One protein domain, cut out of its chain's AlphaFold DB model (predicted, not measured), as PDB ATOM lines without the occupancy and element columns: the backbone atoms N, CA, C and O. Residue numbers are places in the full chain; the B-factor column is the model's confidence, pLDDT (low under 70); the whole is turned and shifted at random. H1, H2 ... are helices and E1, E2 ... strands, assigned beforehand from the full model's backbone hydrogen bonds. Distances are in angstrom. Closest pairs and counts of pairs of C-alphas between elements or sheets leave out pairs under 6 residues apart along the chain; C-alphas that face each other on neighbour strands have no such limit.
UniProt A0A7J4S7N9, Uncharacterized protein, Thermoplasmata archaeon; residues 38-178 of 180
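Overview. This is residues 38 to 178 of the 180 residues of an uncharacterized protein of Thermoplasmata archaeon (UniProt A0A7J4S7N9). Two four-stranded sheets form a sandwich, only partly face to face and with their strands crossed; H2 packs along E7 of one sheet and reaches the other, while H1 lies far out near one end of E4. Residues 54 to 59 stick out as part of a long loop. The printed part has 141 residues, with two named helices and eight named strands in the order E1 E2 E3 E4 H1 E5 E6 E7 E8 H2, of mixed class. Both sheets are antiparallel, in the orders E2 E8 E7 E6 and E1 E3 E4 E5. The whole is compact, with a radius of gyration of the C-alphas of 14.7 A and spans of 39 by 35 by 34 A.

Arrangement. Begin with the twisted sheet of E2, residues 44 to 49, E8, residues 155 to 162, E7, residues 143 to 150, and E6, residues 129 to 137. E6, E7 and E8 form a meander, each strand the antiparallel neighbour of the one before; E6 and E7 are a hairpin, as are E7 and E8. Look for N 45 and O 161, 2.8 A apart, between E2 and E8; N 146 and O 158, 2.8 A, between E7 and E8; and N 135 and O 145, 2.9 A, between E6 and E7. E6 bends by 72 degrees at residue 132. The second sheet holds E1, residues 38 to 42, E3, residues 70 to 75, E4, residues 79 to 84, and E5, residues 119 to 124. Here N 41 and O 72 are 2.8 A apart, N 73 and O 80 2.8 A, and N 81 and O 122 2.9 A. The strands of the two sheets stand at 60 degrees; the closest C-alphas of E2 and E4 are those of Met 46 and Leu 81, at 7.1 A. E1 runs on into E2 at 99 degrees. H2, residues 168 to 176, is over E7, only just not also over E8, on which 2 of its C-alphas fall. It runs along the strands at 11 degrees to E7 on the local plane, at a height over the sheet of 8.7 A; its closest C-alphas to E7 are those of Leu 171 and Leu 144, at 6.5 A. H2 only grazes the second sheet, as does H1, residues 107 to 115. In H1 and H2 every O i to N i+4 pair is within hydrogen-bond range.

Along the chain. Find C-alpha 38 at (-16.671, -46.598, 24.729), where E1 begins. E8 runs 23.7 A from C-alpha 155 at (-43.168, -43.368, 24.779), E7 22.2 A and E6 21.8 A. H2 ends at C-alpha 176, (-26.378, -51.008, 18.543).

Size, cuts and confidence. The C-alphas farthest apart, those of Val 108 and Ser 176, are 39.7 A apart. The printed part has no cut. The links E2 to E3 and E4 to H1 are long. Confidence is under 70 at residues 50 to 68, 86 to 107 and 138 to 141.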
ATOM      1  N   VAL A  38     -16.929 -45.864  25.980       96.62
ATOM      2  CA  VAL A  38     -16.671 -46.598  24.729       96.62
ATOM      3  C   VAL A  38     -16.296 -45.635  23.605       96.62
ATOM      4  O   VAL A  38     -15.419 -45.934  22.800       96.62
ATOM      5  N   ARG A  39     -16.960 -44.474  23.530       95.94
ATOM      6  CA  ARG A  39     -16.681 -43.438  22.528       95.94
ATOM      7  C   ARG A  39     -17.010 -42.052  23.067       95.94
ATOM      8  O   ARG A  39     -18.009 -41.875  23.762       95.94
ATOM      9  N   VAL A  40     -16.199 -41.072  22.679       95.56
ATOM     10  CA  VAL A  40     -16.482 -39.644  22.857       95.56
ATOM     11  C   VAL A  40     -16.542 -39.008  21.476       95.56
ATOM     12  O   VAL A  40     -15.620 -39.173  20.681       95.56
ATOM     13  N   ALA A  41     -17.622 -38.293  21.187       93.00
ATOM     14  CA  ALA A  41     -17.803 -37.555  19.946       93.00
ATOM     15  C   ALA A  41     -18.170 -36.097  20.242       93.00
ATOM     16  O   ALA A  41     -18.739 -35.787  21.285       93.00
ATOM     17  N   THR A  42     -17.852 -35.189  19.327       91.62
ATOM     18  CA  THR A  42     -18.182 -33.760  19.442       91.62
ATOM     19  C   THR A  42     -19.149 -33.337  18.350       91.62
ATOM     20  O   THR A  42     -19.374 -34.078  17.392       91.62
ATOM     21  N   GLY A  43     -19.749 -32.154  18.487       87.12
ATOM     22  CA  GLY A  43     -20.610 -31.595  17.442       87.12
ATOM     23  C   GLY A  43     -21.925 -32.350  17.265       87.12
ATOM     24  O   GLY A  43     -22.578 -32.231  16.233       87.12
ATOM     25  N   PHE A  44     -22.327 -33.138  18.260       87.25
ATOM     26  CA  PHE A  44     -23.613 -33.820  18.271       87.25
ATOM     27  C   PHE A  44     -24.676 -32.990  18.971       87.25
ATOM     28  O   PHE A  44     -24.413 -32.214  19.886       87.25
ATOM     29  N   ASP A  45     -25.912 -33.215  18.587       82.81
ATOM     30  CA  ASP A  45     -27.055 -32.645  19.255       82.81
ATOM     31  C   ASP A  45     -28.126 -33.706  19.442       82.81
ATOM     32  O   ASP A  45     -28.172 -34.701  18.715       82.81
ATOM     33  N   MET A  46     -28.942 -33.517  20.471       80.75
ATOM     34  CA  MET A  46     -29.964 -34.469  20.861       80.75
ATOM     35  C   MET A  46     -31.203 -33.737  21.351       80.75
ATOM     36  O   MET A  46     -31.134 -32.815  22.170       80.75
ATOM     37  N   THR A  47     -32.351 -34.192  20.865       76.88
ATOM     38  CA  THR A  47     -33.664 -33.824  21.384       76.88
ATOM     39  C   THR A  47     -34.445 -35.074  21.714       76.88
ATOM     40  O   THR A  47     -34.328 -36.100  21.044       76.88
ATOM     41  N   ALA A  48     -35.254 -34.978  22.756       74.12
ATOM     42  CA  ALA A  48     -36.127 -36.048  23.172       74.12
ATOM     43  C   ALA A  48     -37.485 -35.467  23.574       74.12
ATOM     44  O   ALA A  48     -37.560 -34.393  24.163       74.12
ATOM     45  N   THR A  49     -38.560 -36.148  23.186       72.12
ATOM     46  CA  THR A  49     -39.943 -35.701  23.403       72.12
ATOM     47  C   THR A  49     -40.818 -36.869  23.853       72.12
ATOM     48  O   THR A  49     -40.613 -37.995  23.392       72.12
ATOM     49  N   THR A  50     -41.801 -36.595  24.716       67.56
ATOM     50  CA  THR A  50     -42.857 -37.531  25.134       67.56
ATOM     51  C   THR A  50     -44.234 -36.864  24.977       67.56
ATOM     52  O   THR A  50     -44.317 -35.637  25.025       67.56
ATOM     53  N   PRO A  51     -45.322 -37.620  24.744       69.56
ATOM     54  CA  PRO A  51     -45.321 -38.931  24.099       69.56
ATOM     55  C   PRO A  51     -44.852 -38.803  22.634       69.56
ATOM     56  O   PRO A  51     -44.560 -37.709  22.146       69.56
ATOM     57  N   TRP A  52     -44.826 -39.897  21.865       69.38
ATOM     58  CA  TRP A  52     -44.694 -39.810  20.404       69.38
ATOM     59  C   TRP A  52     -45.800 -38.907  19.825       69.38
ATOM     60  O   TRP A  52     -46.918 -39.370  19.600       69.38
ATOM     61  N   ARG A  53     -45.523 -37.622  19.571       58.75
ATOM     62  CA  ARG A  53     -46.495 -36.733  18.917       58.75
ATOM     63  C   ARG A  53     -46.963 -37.365  17.596       58.75
ATOM     64  O   ARG A  53     -46.139 -37.839  16.812       58.75
ATOM     65  N   ARG A  54     -48.285 -37.363  17.362       48.00
ATOM     66  CA  ARG A  54     -48.945 -37.867  16.134       48.00
ATOM     67  C   ARG A  54     -48.564 -37.079  14.877       48.00
ATOM     68  O   ARG A  54     -48.578 -37.635  13.787       48.00
ATOM     69  N   LEU A  55     -48.217 -35.805  15.037       41.81
ATOM     70  CA  LEU A  55     -47.789 -34.911  13.969       41.81
ATOM     71  C   LEU A  55     -46.341 -34.513  14.244       41.81
ATOM     72  O   LEU A  55     -46.047 -33.821  15.219       41.81
ATOM     73  N   LEU A  56     -45.435 -34.996  13.396       44.31
ATOM     74  CA  LEU A  56     -44.115 -34.394  13.251       44.31
ATOM     75  C   LEU A  56     -44.316 -32.907  12.923       44.31
ATOM     76  O   LEU A  56     -45.143 -32.605  12.061       44.31
ATOM     77  N   PRO A  57     -43.536 -31.969  13.482       37.25
ATOM     78  CA  PRO A  57     -43.170 -30.829  12.669       37.25
ATOM     79  C   PRO A  57     -42.456 -31.418  11.445       37.25
ATOM     80  O   PRO A  57     -41.436 -32.092  11.577       37.25
ATOM     81  N   THR A  58     -43.001 -31.197  10.249       37.56
ATOM     82  CA  THR A  58     -42.350 -31.494   8.956       37.56
ATOM     83  C   THR A  58     -40.964 -30.841   8.857       37.56
ATOM     84  O   THR A  58     -40.135 -31.207   8.030       37.56
ATOM     85  N   VAL A  59     -40.700 -29.888   9.747       38.78
ATOM     86  CA  VAL A  59     -39.407 -29.283   9.988       38.78
ATOM     87  C   VAL A  59     -38.573 -30.242  10.835       38.78
ATOM     88  O   VAL A  59     -38.629 -30.245  12.066       38.78
ATOM     89  N   ILE A  60     -37.742 -31.032  10.154       41.81
ATOM     90  CA  ILE A  60     -36.420 -31.345  10.694       41.81
ATOM     91  C   ILE A  60     -35.846 -29.973  11.039       41.81
ATOM     92  O   ILE A  60     -35.538 -29.200  10.132       41.81
ATOM     93  N   PHE A  61     -35.776 -29.623  12.325       40.81
ATOM     94  CA  PHE A  61     -34.883 -28.554  12.746       40.81
ATOM     95  C   PHE A  61     -33.484 -29.088  12.450       40.81
ATOM     96  O   PHE A  61     -32.846 -29.706  13.300       40.81
ATOM     97  N   LEU A  62     -33.063 -28.941  11.190       42.00
ATOM     98  CA  LEU A  62     -31.671 -28.955  10.797       42.00
ATOM     99  C   LEU A  62     -31.064 -27.911  11.712       42.00
ATOM    100  O   LEU A  62     -31.416 -26.732  11.625       42.00
ATOM    101  N   GLY A  63     -30.342 -28.415  12.713       42.06
ATOM    102  CA  GLY A  63     -29.830 -27.632  13.814       42.06
ATOM    103  C   GLY A  63     -29.257 -26.329  13.286       42.06
ATOM    104  O   GLY A  63     -28.604 -26.312  12.248       42.06
ATOM    105  N   PHE A  64     -29.602 -25.257  13.990       47.88
ATOM    106  CA  PHE A  64     -29.008 -23.930  13.929       47.88
ATOM    107  C   PHE A  64     -27.659 -23.895  13.191       47.88
ATOM    108  O   PHE A  64     -26.785 -24.701  13.488       47.88
ATOM    109  N   ASN A  65     -27.479 -22.917  12.292       44.03
ATOM    110  CA  ASN A  65     -26.308 -22.690  11.417       44.03
ATOM    111  C   ASN A  65     -24.944 -22.496  12.134       44.03
ATOM    112  O   ASN A  65     -24.029 -21.893  11.574       44.03
ATOM    113  N   LYS A  66     -24.793 -22.934  13.385       55.22
ATOM    114  CA  LYS A  66     -23.556 -22.884  14.157       55.22
ATOM    115  C   LYS A  66     -23.264 -24.272  14.739       55.22
ATOM    116  O   LYS A  66     -24.169 -24.868  15.323       55.22
ATOM    117  N   PRO A  67     -22.016 -24.760  14.629       60.12
ATOM    118  CA  PRO A  67     -21.586 -25.979  15.300       60.12
ATOM    119  C   PRO A  67     -21.965 -25.941  16.779       60.12
ATOM    120  O   PRO A  67     -21.694 -24.955  17.470       60.12
ATOM    121  N   VAL A  68     -22.600 -27.003  17.273       66.56
ATOM    122  CA  VAL A  68     -22.900 -27.109  18.701       66.56
ATOM    123  C   VAL A  68     -21.630 -27.555  19.418       66.56
ATOM    124  O   VAL A  68     -21.078 -28.616  19.129       66.56
ATOM    125  N   THR A  69     -21.171 -26.774  20.393       79.19
ATOM    126  CA  THR A  69     -20.090 -27.199  21.286       79.19
ATOM    127  C   THR A  69     -20.643 -28.193  22.306       79.19
ATOM    128  O   THR A  69     -21.115 -27.828  23.383       79.19
ATOM    129  N   SER A  70     -20.616 -29.470  21.940       85.69
ATOM    130  CA  SER A  70     -21.070 -30.580  22.774       85.69
ATOM    131  C   SER A  70     -20.050 -31.712  22.821       85.69
ATOM    132  O   SER A  70     -19.181 -31.839  21.953       85.69
ATOM    133  N   ARG A  71     -20.185 -32.557  23.843       91.25
ATOM    134  CA  ARG A  71     -19.532 -33.860  23.950       91.25
ATOM    135  C   ARG A  71     -20.601 -34.923  24.160       91.25
ATOM    136  O   ARG A  71     -21.329 -34.883  25.147       91.25
ATOM    137  N   LEU A  72     -20.694 -35.856  23.227       92.44
ATOM    138  CA  LEU A  72     -21.518 -37.048  23.314       92.44
ATOM    139  C   LEU A  72     -20.648 -38.211  23.782       92.44
ATOM    140  O   LEU A  72     -19.708 -38.605  23.096       92.44
ATOM    141  N   TYR A  73     -20.978 -38.758  24.939       94.31
ATOM    142  CA  TYR A  73     -20.346 -39.935  25.508       94.31
ATOM    143  C   TYR A  73     -21.249 -41.133  25.252       94.31
ATOM    144  O   TYR A  73     -22.424 -41.123  25.617       94.31
ATOM    145  N   VAL A  74     -20.700 -42.170  24.631       95.19
ATOM    146  CA  VAL A  74     -21.320 -43.491  24.572       95.19
ATOM    147  C   VAL A  74     -20.538 -44.384  25.515       95.19
ATOM    148  O   VAL A  74     -19.329 -44.548  25.344       95.19
ATOM    149  N   THR A  75     -21.211 -44.950  26.506       94.56
ATOM    150  CA  THR A  75     -20.591 -45.790  27.529       94.56
ATOM    151  C   THR A  75     -21.161 -47.206  27.494       94.56
ATOM    152  O   THR A  75     -22.068 -47.533  26.712       94.56
ATOM    153  N   SER A  76     -20.622 -48.079  28.343       92.88
ATOM    154  CA  SER A  76     -21.182 -49.410  28.571       92.88
ATOM    155  C   SER A  76     -22.596 -49.381  29.147       92.88
ATOM    156  O   SER A  76     -23.311 -50.359  28.969       92.88
ATOM    157  N   ASN A  77     -23.033 -48.286  29.777       88.94
ATOM    158  CA  ASN A  77     -24.295 -48.257  30.528       88.94
ATOM    159  C   ASN A  77     -25.282 -47.214  29.986       88.94
ATOM    160  O   ASN A  77     -26.492 -47.387  30.085       88.94
ATOM    161  N   ARG A  78     -24.789 -46.117  29.409       89.56
ATOM    162  CA  ARG A  78     -25.613 -44.972  29.011       89.56
ATOM    163  C   ARG A  78     -25.012 -44.204  27.843       89.56
ATOM    164  O   ARG A  78     -23.858 -44.361  27.457       89.56
ATOM    165  N   ILE A  79     -25.841 -43.356  27.260       90.94
ATOM    166  CA  ILE A  79     -25.443 -42.366  26.265       90.94
ATOM    167  C   ILE A  79     -25.725 -41.003  26.879       90.94
ATOM    168  O   ILE A  79     -26.859 -40.745  27.280       90.94
ATOM    169  N   VAL A  80     -24.716 -40.141  26.972       88.56
ATOM    170  CA  VAL A  80     -24.823 -38.835  27.631       88.56
ATOM    171  C   VAL A  80     -24.330 -37.741  26.698       88.56
ATOM    172  O   VAL A  80     -23.166 -37.724  26.311       88.56
ATOM    173  N   LEU A  81     -25.199 -36.798  26.351       87.25
ATOM    174  CA  LEU A  81     -24.806 -35.565  25.676       87.25
ATOM    175  C   LEU A  81     -24.577 -34.481  26.727       87.25
ATOM    176  O   LEU A  81     -25.528 -34.127  27.412       87.25
ATOM    177  N   LEU A  82     -23.369 -33.927  26.815       85.00
ATOM    178  CA  LEU A  82     -23.038 -32.731  27.597       85.00
ATOM    179  C   LEU A  82     -22.857 -31.534  26.656       85.00
ATOM    180  O   LEU A  82     -22.155 -31.641  25.650       85.00
ATOM    181  N   ARG A  83     -23.419 -30.373  26.993       80.38
ATOM    182  CA  ARG A  83     -23.203 -29.114  26.259       80.38
ATOM    183  C   ARG A  83     -23.347 -27.898  27.168       80.38
ATOM    184  O   ARG A  83     -23.896 -27.991  28.264       80.38
ATOM    185  N   GLU A  84     -22.873 -26.746  26.712       77.38
ATOM    186  CA  GLU A  84     -23.164 -25.488  27.402       77.38
ATOM    187  C   GLU A  84     -24.667 -25.192  27.438       77.38
ATOM    188  O   GLU A  84     -25.448 -25.697  26.628       77.38
ATOM    189  N   ILE A  85     -25.072 -24.359  28.395       72.94
ATOM    190  CA  ILE A  85     -26.448 -23.885  28.485       72.94
ATOM    191  C   ILE A  85     -26.770 -23.040  27.259       72.94
ATOM    192  O   ILE A  85     -26.206 -21.966  27.062       72.94
ATOM    193  N   ASP A  86     -27.717 -23.528  26.465       65.50
ATOM    194  CA  ASP A  86     -28.354 -22.756  25.412       65.50
ATOM    195  C   ASP A  86     -29.659 -22.166  25.961       65.50
ATOM    196  O   ASP A  86     -30.649 -22.880  26.140       65.50
ATOM    197  N   SER A  87     -29.637 -20.864  26.255       57.31
ATOM    198  CA  SER A  87     -30.768 -20.112  26.808       57.31
ATOM    199  C   SER A  87     -31.921 -19.913  25.820       57.31
ATOM    200  O   SER A  87     -33.009 -19.512  26.221       57.31
ATOM    201  N   TRP A  88     -31.684 -20.133  24.522       49.94
ATOM    202  CA  TRP A  88     -32.695 -19.988  23.470       49.94
ATOM    203  C   TRP A  88     -33.474 -21.278  23.227       49.94
ATOM    204  O   TRP A  88     -34.547 -21.255  22.624       49.94
ATOM    205  N   ARG A  89     -32.962 -22.411  23.715       51.69
ATOM    206  CA  ARG A  89     -33.653 -23.695  23.648       51.69
ATOM    207  C   ARG A  89     -34.552 -23.850  24.861       51.69
ATOM    208  O   ARG A  89     -34.094 -24.238  25.932       51.69
ATOM    209  N   GLN A  90     -35.849 -23.603  24.669       42.09
ATOM    210  CA  GLN A  90     -36.854 -24.109  25.598       42.09
ATOM    211  C   GLN A  90     -36.692 -25.621  25.702       42.09
ATOM    212  O   GLN A  90     -36.799 -26.350  24.712       42.09
ATOM    213  N   VAL A  91     -36.411 -26.088  26.911       43.00
ATOM    214  CA  VAL A  91     -36.344 -27.513  27.170       43.00
ATOM    215  C   VAL A  91     -37.770 -27.989  27.374       43.00
ATOM    216  O   VAL A  91     -38.404 -27.707  28.384       43.00
ATOM    217  N   ILE A  92     -38.280 -28.710  26.383       41.03
ATOM    218  CA  ILE A  92     -39.556 -29.409  26.489       41.03
ATOM    219  C   ILE A  92     -39.316 -30.615  27.411       41.03
ATOM    220  O   ILE A  92     -38.493 -31.480  27.108       41.03
ATOM    221  N   GLY A  93     -39.972 -30.595  28.573       37.16
ATOM    222  CA  GLY A  93     -39.570 -31.245  29.829       37.16
ATOM    223  C   GLY A  93     -39.638 -32.769  29.926       37.16
ATOM    224  O   GLY A  93     -39.726 -33.296  31.026       37.16
ATOM    225  N   ASP A  94     -39.556 -33.498  28.824       42.44
ATOM    226  CA  ASP A  94     -40.181 -34.818  28.785       42.44
ATOM    227  C   ASP A  94     -39.234 -35.989  28.502       42.44
ATOM    228  O   ASP A  94     -39.682 -37.121  28.355       42.44
ATOM    229  N   MET A  95     -37.922 -35.731  28.463       38.22
ATOM    230  CA  MET A  95     -36.848 -36.740  28.472       38.22
ATOM    231  C   MET A  95     -35.510 -36.092  28.802       38.22
ATOM    232  O   MET A  95     -34.608 -35.993  27.970       38.22
ATOM    233  N   THR A  96     -35.358 -35.602  30.020       44.19
ATOM    234  CA  THR A  96     -34.038 -35.200  30.483       44.19
ATOM    235  C   THR A  96     -33.952 -35.396  31.991       44.19
ATOM    236  O   THR A  96     -34.812 -34.918  32.724       44.19
ATOM    237  N   PRO A  97     -32.883 -36.004  32.515       39.28
ATOM    238  CA  PRO A  97     -32.194 -35.346  33.590       39.28
ATOM    239  C   PRO A  97     -31.335 -34.289  32.887       39.28
ATOM    240  O   PRO A  97     -30.264 -34.578  32.378       39.28
ATOM    241  N   LEU A  98     -31.867 -33.083  32.704       47.16
ATOM    242  CA  LEU A  98     -30.997 -31.930  32.555       47.16
ATOM    243  C   LEU A  98     -30.518 -31.678  33.966       47.16
ATOM    244  O   LEU A  98     -31.324 -31.650  34.892       47.16
ATOM    245  N   GLY A  99     -29.236 -31.402  34.146       41.03
ATOM    246  CA  GLY A  99     -28.719 -30.852  35.405       41.03
ATOM    247  C   GLY A  99     -29.220 -29.438  35.689       41.03
ATOM    248  O   GLY A  99     -28.595 -28.699  36.436       41.03
ATOM    249  N   ILE A 100     -30.298 -29.024  35.032       43.16
ATOM    250  CA  ILE A 100     -30.959 -27.747  35.188       43.16
ATOM    251  C   ILE A 100     -32.418 -28.107  35.422       43.16
ATOM    252  O   ILE A 100     -32.988 -28.814  34.587       43.16
ATOM    253  N   PRO A 101     -33.015 -27.678  36.542       40.69
ATOM    254  CA  PRO A 101     -34.423 -27.911  36.803       40.69
ATOM    255  C   PRO A 101     -35.249 -27.545  35.563       40.69
ATOM    256  O   PRO A 101     -35.185 -26.417  35.084       40.69
ATOM    257  N   ASN A 102     -36.034 -28.498  35.048       39.53
ATOM    258  CA  ASN A 102     -36.972 -28.299  33.929       39.53
ATOM    259  C   ASN A 102     -38.064 -27.252  34.227       39.53
ATOM    260  O   ASN A 102     -38.897 -26.960  33.370       39.53
ATOM    261  N   ALA A 103     -38.082 -26.687  35.435       42.72
ATOM    262  CA  ALA A 103     -38.958 -25.596  35.806       42.72
ATOM    263  C   ALA A 103     -38.479 -24.311  35.123       42.72
ATOM    264  O   ALA A 103     -37.744 -23.549  35.730       42.72
ATOM    265  N   ILE A 104     -38.852 -24.133  33.848       49.97
ATOM    266  CA  ILE A 104     -38.954 -22.855  33.117       49.97
ATOM    267  C   ILE A 104     -37.967 -21.805  33.651       49.97
ATOM    268  O   ILE A 104     -38.365 -20.775  34.190       49.97
ATOM    269  N   ALA A 105     -36.670 -22.099  33.556       57.56
ATOM    270  CA  ALA A 105     -35.665 -21.157  34.009       57.56
ATOM    271  C   ALA A 105     -35.695 -19.955  33.062       57.56
ATOM    272  O   ALA A 105     -35.610 -20.097  31.835       57.56
ATOM    273  N   THR A 106     -35.852 -18.764  33.622       64.31
ATOM    274  CA  THR A 106     -35.745 -17.512  32.882       64.31
ATOM    275  C   THR A 106     -34.364 -17.419  32.233       64.31
ATOM    276  O   THR A 106     -33.385 -17.993  32.713       64.31
ATOM    277  N   LYS A 107     -34.244 -16.657  31.140       67.75
ATOM    278  CA  LYS A 107     -32.946 -16.420  30.487       67.75
ATOM    279  C   LYS A 107     -31.871 -15.967  31.490       67.75
ATOM    280  O   LYS A 107     -30.743 -16.436  31.418       67.75
ATOM    281  N   VAL A 108     -32.250 -15.118  32.448       71.81
ATOM    282  CA  VAL A 108     -31.365 -14.614  33.511       71.81
ATOM    283  C   VAL A 108     -30.838 -15.749  34.393       71.81
ATOM    284  O   VAL A 108     -29.647 -15.791  34.692       71.81
ATOM    285  N   GLU A 109     -31.688 -16.701  34.778       71.88
ATOM    286  CA  GLU A 109     -31.278 -17.868  35.571       71.88
ATOM    287  C   GLU A 109     -30.367 -18.803  34.772       71.88
ATOM    288  O   GLU A 109     -29.358 -19.279  35.293       71.88
ATOM    289  N   LEU A 110     -30.672 -19.026  33.493       71.69
ATOM    290  CA  LEU A 110     -29.839 -19.831  32.597       71.69
ATOM    291  C   LEU A 110     -28.458 -19.202  32.376       71.69
ATOM    292  O   LEU A 110     -27.453 -19.912  32.428       71.69
ATOM    293  N   ASP A 111     -28.390 -17.881  32.201       72.69
ATOM    294  CA  ASP A 111     -27.134 -17.139  32.076       72.69
ATOM    295  C   ASP A 111     -26.321 -17.196  33.383       72.69
ATOM    296  O   ASP A 111     -25.109 -17.425  33.354       72.69
ATOM    297  N   ALA A 112     -26.978 -17.083  34.545       75.19
ATOM    298  CA  ALA A 112     -26.327 -17.209  35.849       75.19
ATOM    299  C   ALA A 112     -25.771 -18.621  36.097       75.19
ATOM    300  O   ALA A 112     -24.664 -18.774  36.615       75.19
ATOM    301  N   LEU A 113     -26.506 -19.666  35.711       74.44
ATOM    302  CA  LEU A 113     -26.031 -21.050  35.771       74.44
ATOM    303  C   LEU A 113     -24.859 -21.273  34.810       74.44
ATOM    304  O   LEU A 113     -23.874 -21.916  35.177       74.44
ATOM    305  N   ARG A 114     -24.914 -20.684  33.610       74.62
ATOM    306  CA  ARG A 114     -23.834 -20.780  32.621       74.62
ATOM    307  C   ARG A 114     -22.558 -20.133  33.142       74.62
ATOM    308  O   ARG A 114     -21.493 -20.734  33.046       74.62
ATOM    309  N   ALA A 115     -22.670 -18.955  33.755       76.00
ATOM    310  CA  ALA A 115     -21.550 -18.264  34.394       76.00
ATOM    311  C   ALA A 115     -20.923 -19.082  35.539       76.00
ATOM    312  O   ALA A 115     -19.726 -18.979  35.788       76.00
ATOM    313  N   LYS A 116     -21.709 -19.941  36.199       73.44
ATOM    314  CA  LYS A 116     -21.240 -20.888  37.225       73.44
ATOM    315  C   LYS A 116     -20.652 -22.185  36.646       73.44
ATOM    316  O   LYS A 116     -20.323 -23.092  37.408       73.44
ATOM    317  N   GLY A 117     -20.530 -22.301  35.323       72.31
ATOM    318  CA  GLY A 117     -19.992 -23.486  34.652       72.31
ATOM    319  C   GLY A 117     -20.964 -24.667  34.579       72.31
ATOM    320  O   GLY A 117     -20.552 -25.775  34.234       72.31
ATOM    321  N   VAL A 118     -22.249 -24.451  34.882       75.12
ATOM    322  CA  VAL A 118     -23.279 -25.486  34.741       75.12
ATOM    323  C   VAL A 118     -23.486 -25.792  33.260       75.12
ATOM    324  O   VAL A 118     -23.501 -24.905  32.405       75.12
ATOM    325  N   ARG A 119     -23.646 -27.077  32.956       74.56
ATOM    326  CA  ARG A 119     -23.877 -27.620  31.619       74.56
ATOM    327  C   ARG A 119     -25.257 -28.248  31.517       74.56
ATOM    328  O   ARG A 119     -25.748 -28.876  32.456       74.56
ATOM    329  N   GLN A 120     -25.849 -28.120  30.336       75.38
ATOM    330  CA  GLN A 120     -26.988 -28.935  29.945       75.38
ATOM    331  C   GLN A 120     -26.499 -30.341  29.637       75.38
ATOM    332  O   GLN A 120     -25.463 -30.526  28.993       75.38
ATOM    333  N   TYR A 121     -27.284 -31.332  30.038       77.12
ATOM    334  CA  TYR A 121     -27.072 -32.674  29.547       77.12
ATOM    335  C   TYR A 121     -28.362 -33.447  29.312       77.12
ATOM    336  O   TYR A 121     -29.424 -33.102  29.810       77.12
ATOM    337  N   CYS A 122     -28.269 -34.491  28.504       77.88
ATOM    338  CA  CYS A 122     -29.355 -35.431  28.294       77.88
ATOM    339  C   CYS A 122     -28.762 -36.837  28.303       77.88
ATOM    340  O   CYS A 122     -27.716 -37.073  27.696       77.88
ATOM    341  N   GLN A 123     -29.414 -37.745  29.026       82.62
ATOM    342  CA  GLN A 123     -28.950 -39.107  29.246       82.62
ATOM    343  C   GLN A 123     -30.001 -40.103  28.756       82.62
ATOM    344  O   GLN A 123     -31.176 -39.986  29.097       82.62
ATOM    345  N   LEU A 124     -29.553 -41.113  28.014       85.31
ATOM    346  CA  LEU A 124     -30.324 -42.299  27.654       85.31
ATOM    347  C   LEU A 124     -29.700 -43.512  28.339       85.31
ATOM    348  O   LEU A 124     -28.480 -43.670  28.319       85.31
ATOM    349  N   ARG A 125     -30.538 -44.376  28.906       89.19
ATOM    350  CA  ARG A 125     -30.153 -45.662  29.497       89.19
ATOM    351  C   ARG A 125     -30.742 -46.785  28.638       89.19
ATOM    352  O   ARG A 125     -31.950 -46.996  28.708       89.19
ATOM    353  N   PRO A 126     -29.956 -47.406  27.737       89.19
ATOM    354  CA  PRO A 126     -30.477 -48.400  26.800       89.19
ATOM    355  C   PRO A 126     -31.084 -49.638  27.468       89.19
ATOM    356  O   PRO A 126     -32.048 -50.183  26.955       89.19
ATOM    357  N   ASP A 127     -30.570 -50.039  28.628       87.44
ATOM    358  CA  ASP A 127     -31.097 -51.127  29.460       87.44
ATOM    359  C   ASP A 127     -32.514 -50.858  29.991       87.44
ATOM    360  O   ASP A 127     -33.312 -51.782  30.119       87.44
ATOM    361  N   ALA A 128     -32.847 -49.593  30.245       85.62
ATOM    362  CA  ALA A 128     -34.167 -49.162  30.703       85.62
ATOM    363  C   ALA A 128     -35.140 -48.819  29.556       85.62
ATOM    364  O   ALA A 128     -36.258 -48.363  29.812       85.62
ATOM    365  N   LEU A 129     -34.718 -48.958  28.292       87.31
ATOM    366  CA  LEU A 129     -35.443 -48.459  27.122       87.31
ATOM    367  C   LEU A 129     -35.488 -49.500  26.005       87.31
ATOM    368  O   LEU A 129     -34.486 -49.826  25.376       87.31
ATOM    369  N   ARG A 130     -36.692 -49.928  25.639       90.00
ATOM    370  CA  ARG A 130     -36.909 -50.814  24.499       90.00
ATOM    371  C   ARG A 130     -37.023 -50.025  23.200       90.00
ATOM    372  O   ARG A 130     -37.878 -49.144  23.063       90.00
ATOM    373  N   LEU A 131     -36.220 -50.390  22.203       91.31
ATOM    374  CA  LEU A 131     -36.335 -49.848  20.850       91.31
ATOM    375  C   LEU A 131     -37.586 -50.384  20.147       91.31
ATOM    376  O   LEU A 131     -37.773 -51.587  20.000       91.31
ATOM    377  N   VAL A 132     -38.429 -49.473  19.661       91.31
ATOM    378  CA  VAL A 132     -39.605 -49.795  18.837       91.31
ATOM    379  C   VAL A 132     -39.342 -49.524  17.367       91.31
ATOM    380  O   VAL A 132     -39.730 -50.305  16.503       91.31
ATOM    381  N   ARG A 133     -38.708 -48.392  17.057       90.00
ATOM    382  CA  ARG A 133     -38.400 -48.015  15.677       90.00
ATOM    383  C   ARG A 133     -37.143 -47.169  15.624       90.00
ATOM    384  O   ARG A 133     -36.953 -46.279  16.444       90.00
ATOM    385  N   THR A 134     -36.348 -47.407  14.596       90.81
ATOM    386  CA  THR A 134     -35.163 -46.626  14.248       90.81
ATOM    387  C   THR A 134     -35.331 -46.050  12.844       90.81
ATOM    388  O   THR A 134     -35.991 -46.647  11.985       90.81
ATOM    389  N   ARG A 135     -34.784 -44.862  12.607       89.25
ATOM    390  CA  ARG A 135     -34.607 -44.287  11.274       89.25
ATOM    391  C   ARG A 135     -33.255 -43.594  11.253       89.25
ATOM    392  O   ARG A 135     -32.985 -42.764  12.110       89.25
ATOM    393  N   LYS A 136     -32.437 -43.892  10.251       86.88
ATOM    394  CA  LYS A 136     -31.122 -43.279  10.062       86.88
ATOM    395  C   LYS A 136     -31.097 -42.533   8.732       86.88
ATOM    396  O   LYS A 136     -31.680 -43.005   7.758       86.88
ATOM    397  N   SER A 137     -30.455 -41.372   8.698       82.12
ATOM    398  CA  SER A 137     -30.116 -40.665   7.460       82.12
ATOM    399  C   SER A 137     -28.658 -40.240   7.517       82.12
ATOM    400  O   SER A 137     -28.186 -39.820   8.569       82.12
ATOM    401  N   ALA A 138     -27.951 -40.371   6.397       67.75
ATOM    402  CA  ALA A 138     -26.569 -39.915   6.266       67.75
ATOM    403  C   ALA A 138     -26.451 -38.582   5.504       67.75
ATOM    404  O   ALA A 138     -25.390 -37.977   5.534       67.75
ATOM    405  N   LYS A 139     -27.514 -38.105   4.829       63.44
ATOM    406  CA  LYS A 139     -27.483 -36.889   3.992       63.44
ATOM    407  C   LYS A 139     -28.727 -36.012   4.214       63.44
ATOM    408  O   LYS A 139     -29.821 -36.573   4.334       63.44
ATOM    409  N   PRO A 140     -28.602 -34.668   4.280       56.31
ATOM    410  CA  PRO A 140     -27.374 -33.855   4.213       56.31
ATOM    411  C   PRO A 140     -26.590 -33.783   5.546       56.31
ATOM    412  O   PRO A 140     -25.769 -32.894   5.729       56.31
ATOM    413  N   GLY A 141     -26.839 -34.703   6.481       66.69
ATOM    414  CA  GLY A 141     -26.094 -34.833   7.730       66.69
ATOM    415  C   GLY A 141     -26.375 -36.173   8.401       66.69
ATOM    416  O   GLY A 141     -27.368 -36.839   8.087       66.69
ATOM    417  N   ALA A 142     -25.500 -36.575   9.320       82.81
ATOM    418  CA  ALA A 142     -25.659 -37.810  10.075       82.81
ATOM    419  C   ALA A 142     -26.749 -37.630  11.143       82.81
ATOM    420  O   ALA A 142     -26.544 -36.926  12.129       82.81
ATOM    421  N   TRP A 143     -27.894 -38.291  10.960       89.00
ATOM    422  CA  TRP A 143     -29.052 -38.247  11.858       89.00
ATOM    423  C   TRP A 143     -29.552 -39.653  12.218       89.00
ATOM    424  O   TRP A 143     -29.599 -40.554  11.375       89.00
ATOM    425  N   LEU A 144     -29.984 -39.820  13.467       89.75
ATOM    426  CA  LEU A 144     -30.603 -41.021  14.016       89.75
ATOM    427  C   LEU A 144     -31.856 -40.643  14.812       89.75
ATOM    428  O   LEU A 144     -31.785 -39.963  15.833       89.75
ATOM    429  N   GLY A 145     -33.006 -41.123  14.356       89.25
ATOM    430  CA  GLY A 145     -34.273 -41.052  15.067       89.25
ATOM    431  C   GLY A 145     -34.601 -42.378  15.737       89.25
ATOM    432  O   GLY A 145     -34.673 -43.409  15.069       89.25
ATOM    433  N   LEU A 146     -34.874 -42.339  17.037       88.44
ATOM    434  CA  LEU A 146     -35.254 -43.485  17.852       88.44
ATOM    435  C   LEU A 146     -36.667 -43.295  18.408       88.44
ATOM    436  O   LEU A 146     -37.049 -42.217  18.870       88.44
ATOM    437  N   ARG A 147     -37.451 -44.366  18.381       89.31
ATOM    438  CA  ARG A 147     -38.708 -44.508  19.113       89.31
ATOM    439  C   ARG A 147     -38.467 -45.529  20.204       89.31
ATOM    440  O   ARG A 147     -38.256 -46.700  19.898       89.31
ATOM    441  N   LEU A 148     -38.463 -45.058  21.439       86.88
ATOM    442  CA  LEU A 148     -38.140 -45.829  22.630       86.88
ATOM    443  C   LEU A 148     -39.376 -45.919  23.527       86.88
ATOM    444  O   LEU A 148     -40.239 -45.037  23.480       86.88
ATOM    445  N   VAL A 149     -39.460 -46.985  24.312       87.56
ATOM    446  CA  VAL A 149     -40.480 -47.183  25.348       87.56
ATOM    447  C   VAL A 149     -39.783 -47.658  26.616       87.56
ATOM    448  O   VAL A 149     -38.946 -48.554  26.521       87.56
ATOM    449  N   ASP A 150     -40.076 -47.061  27.768       85.75
ATOM    450  CA  ASP A 150     -39.542 -47.540  29.051       85.75
ATOM    451  C   ASP A 150     -40.362 -48.706  29.634       85.75
ATOM    452  O   ASP A 150     -41.326 -49.187  29.036       85.75
ATOM    453  N   HIS A 151     -39.981 -49.179  30.822       81.44
ATOM    454  CA  HIS A 151     -40.712 -50.227  31.542       81.44
ATOM    455  C   HIS A 151     -42.110 -49.805  32.025       81.44
ATOM    456  O   HIS A 151     -42.909 -50.669  32.375       81.44
ATOM    457  N   GLY A 152     -42.403 -48.502  32.057       84.31
ATOM    458  CA  GLY A 152     -43.700 -47.934  32.426       84.31
ATOM    459  C   GLY A 152     -44.591 -47.608  31.223       84.31
ATOM    460  O   GLY A 152     -45.549 -46.854  31.376       84.31
ATOM    461  N   ASP A 153     -44.269 -48.128  30.033       82.75
ATOM    462  CA  ASP A 153     -44.947 -47.851  28.758       82.75
ATOM    463  C   ASP A 153     -44.924 -46.374  28.308       82.75
ATOM    464  O   ASP A 153     -45.660 -45.962  27.397       82.75
ATOM    465  N   VAL A 154     -44.026 -45.562  28.872       82.94
ATOM    466  CA  VAL A 154     -43.829 -44.170  28.461       82.94
ATOM    467  C   VAL A 154     -43.080 -44.134  27.134       82.94
ATOM    468  O   VAL A 154     -42.058 -44.786  26.937       82.94
ATOM    469  N   ARG A 155     -43.610 -43.361  26.180       84.38
ATOM    470  CA  ARG A 155     -43.168 -43.368  24.779       84.38
ATOM    471  C   ARG A 155     -42.303 -42.172  24.440       84.38
ATOM    472  O   ARG A 155     -42.805 -41.064  24.275       84.38
ATOM    473  N   TYR A 156     -41.044 -42.430  24.134       82.31
ATOM    474  CA  TYR A 156     -40.068 -41.391  23.856       82.31
ATOM    475  C   TYR A 156     -39.655 -41.352  22.390       82.31
ATOM    476  O   TYR A 156     -39.367 -42.379  21.772       82.31
ATOM    477  N   ALA A 157     -39.632 -40.158  21.807       82.50
ATOM    478  CA  ALA A 157     -39.063 -39.914  20.490       82.50
ATOM    479  C   ALA A 157     -37.767 -39.130  20.648       82.50
ATOM    480  O   ALA A 157     -37.800 -37.973  21.068       82.50
ATOM    481  N   VAL A 158     -36.650 -39.763  20.298       83.62
ATOM    482  CA  VAL A 158     -35.311 -39.179  20.383       83.62
ATOM    483  C   VAL A 158     -34.786 -38.929  18.982       83.62
ATOM    484  O   VAL A 158     -34.942 -39.766  18.099       83.62
ATOM    485  N   SER A 159     -34.169 -37.778  18.769       84.69
ATOM    486  CA  SER A 159     -33.403 -37.473  17.566       84.69
ATOM    487  C   SER A 159     -31.994 -37.092  17.977       84.69
ATOM    488  O   SER A 159     -31.829 -36.222  18.826       84.69
ATOM    489  N   LEU A 160     -30.999 -37.730  17.371       87.25
ATOM    490  CA  LEU A 160     -29.587 -37.401  17.507       87.25
ATOM    491  C   LEU A 160     -29.039 -37.015  16.139       87.25
ATOM    492  O   LEU A 160     -29.343 -37.687  15.153       87.25
ATOM    493  N   TRP A 161     -28.231 -35.965  16.058       87.38
ATOM    494  CA  TRP A 161     -27.591 -35.590  14.799       87.38
ATOM    495  C   TRP A 161     -26.242 -34.916  14.982       87.38
ATOM    496  O   TRP A 161     -26.000 -34.244  15.981       87.38
ATOM    497  N   LYS A 162     -25.370 -35.090  13.990       88.50
ATOM    498  CA  LYS A 162     -24.117 -34.347  13.849       88.50
ATOM    499  C   LYS A 162     -24.422 -32.976  13.238       88.50
ATOM    500  O   LYS A 162     -25.212 -32.871  12.302       88.50
ATOM    501  N   THR A 163     -23.829 -31.926  13.792       83.69
ATOM    502  CA  THR A 163     -24.082 -30.516  13.428       83.69
ATOM    503  C   THR A 163     -22.982 -29.910  12.558       83.69
ATOM    504  O   THR A 163     -23.145 -28.830  12.006       83.69
ATOM    505  N   ASP A 164     -21.871 -30.618  12.419       83.88
ATOM    506  CA  ASP A 164     -20.603 -30.182  11.833       83.88
ATOM    507  C   ASP A 164     -20.011 -31.262  10.903       83.88
ATOM    508  O   ASP A 164     -18.798 -31.342  10.731       83.88
ATOM    509  N   GLY A 165     -20.858 -32.109  10.302       83.31
ATOM    510  CA  GLY A 165     -20.450 -33.081   9.284       83.31
ATOM    511  C   GLY A 165     -21.179 -34.422   9.361       83.31
ATOM    512  O   GLY A 165     -22.317 -34.519   9.823       83.31
ATOM    513  N   GLU A 166     -20.502 -35.472   8.898       86.31
ATOM    514  CA  GLU A 166     -20.970 -36.855   8.962       86.31
ATOM    515  C   GLU A 166     -20.221 -37.628  10.061       86.31
ATOM    516  O   GLU A 166     -19.030 -37.423  10.280       86.31
ATOM    517  N   ASP A 167     -20.918 -38.527  10.758       89.38
ATOM    518  CA  ASP A 167     -20.314 -39.496  11.685       89.38
ATOM    519  C   ASP A 167     -21.206 -40.755  11.775       89.38
ATOM    520  O   ASP A 167     -21.926 -40.980  12.760       89.38
ATOM    521  N   PRO A 168     -21.262 -41.556  10.694       88.19
ATOM    522  CA  PRO A 168     -22.148 -42.712  10.614       88.19
ATOM    523  C   PRO A 168     -21.770 -43.819  11.604       88.19
ATOM    524  O   PRO A 168     -22.655 -44.586  11.998       88.19
ATOM    525  N   GLU A 169     -20.502 -43.894  12.013       91.25
ATOM    526  CA  GLU A 169     -19.992 -44.864  12.982       91.25
ATOM    527  C   GLU A 169     -20.535 -44.606  14.384       91.25
ATOM    528  O   GLU A 169     -21.074 -45.528  14.994       91.25
ATOM    529  N   THR A 170     -20.464 -43.361  14.878       93.06
ATOM    530  CA  THR A 170     -21.049 -42.999  16.179       93.06
ATOM    531  C   THR A 170     -22.540 -43.322  16.196       93.06
ATOM    532  O   THR A 170     -23.038 -43.895  17.163       93.06
ATOM    533  N   LEU A 171     -23.259 -43.037  15.105       91.75
ATOM    534  CA  LEU A 171     -24.679 -43.374  15.005       91.75
ATOM    535  C   LEU A 171     -24.941 -44.883  15.024       91.75
ATOM    536  O   LEU A 171     -25.878 -45.321  15.686       91.75
ATOM    537  N   SER A 172     -24.138 -45.680  14.310       92.19
ATOM    538  CA  SER A 172     -24.248 -47.147  14.343       92.19
ATOM    539  C   SER A 172     -23.956 -47.698  15.738       92.19
ATOM    540  O   SER A 172     -24.670 -48.581  16.210       92.19
ATOM    541  N   LEU A 173     -22.942 -47.154  16.417       94.75
ATOM    542  CA  LEU A 173     -22.604 -47.529  17.784       94.75
ATOM    543  C   LEU A 173     -23.783 -47.256  18.722       94.75
ATOM    544  O   LEU A 173     -24.199 -48.159  19.441       94.75
ATOM    545  N   ILE A 174     -24.360 -46.054  18.676       93.19
ATOM    546  CA  ILE A 174     -25.522 -45.671  19.492       93.19
ATOM    547  C   ILE A 174     -26.701 -46.601  19.230       93.19
ATOM    548  O   ILE A 174     -27.283 -47.133  20.169       93.19
ATOM    549  N   GLU A 175     -27.033 -46.828  17.960       93.19
ATOM    550  CA  GLU A 175     -28.126 -47.713  17.572       93.19
ATOM    551  C   GLU A 175     -27.924 -49.143  18.095       93.19
ATOM    552  O   GLU A 175     -28.871 -49.751  18.593       93.19
ATOM    553  N   SER A 176     -26.695 -49.666  18.042       93.50
ATOM    554  CA  SER A 176     -26.378 -51.008  18.543       93.50
ATOM    555  C   SER A 176     -26.608 -51.162  20.049       93.50
ATOM    556  O   SER A 176     -26.921 -52.262  20.497       93.50
ATOM    557  N   ARG A 177     -26.524 -50.073  20.833       92.81
ATOM    558  CA  ARG A 177     -26.763 -50.116  22.284       92.81
ATOM    559  C   ARG A 177     -28.204 -50.477  22.647       92.81
ATOM    560  O   ARG A 177     -28.419 -50.925  23.760       92.81
ATOM    561  N   PHE A 178     -29.164 -50.295  21.738       89.25
ATOM    562  CA  PHE A 178     -30.587 -50.575  21.977       89.25
ATOM    563  C   PHE A 178     -31.084 -51.882  21.334       89.25
ATOM    564  O   PHE A 178     -32.290 -52.126  21.292       89.25
TER     565      PHE A 178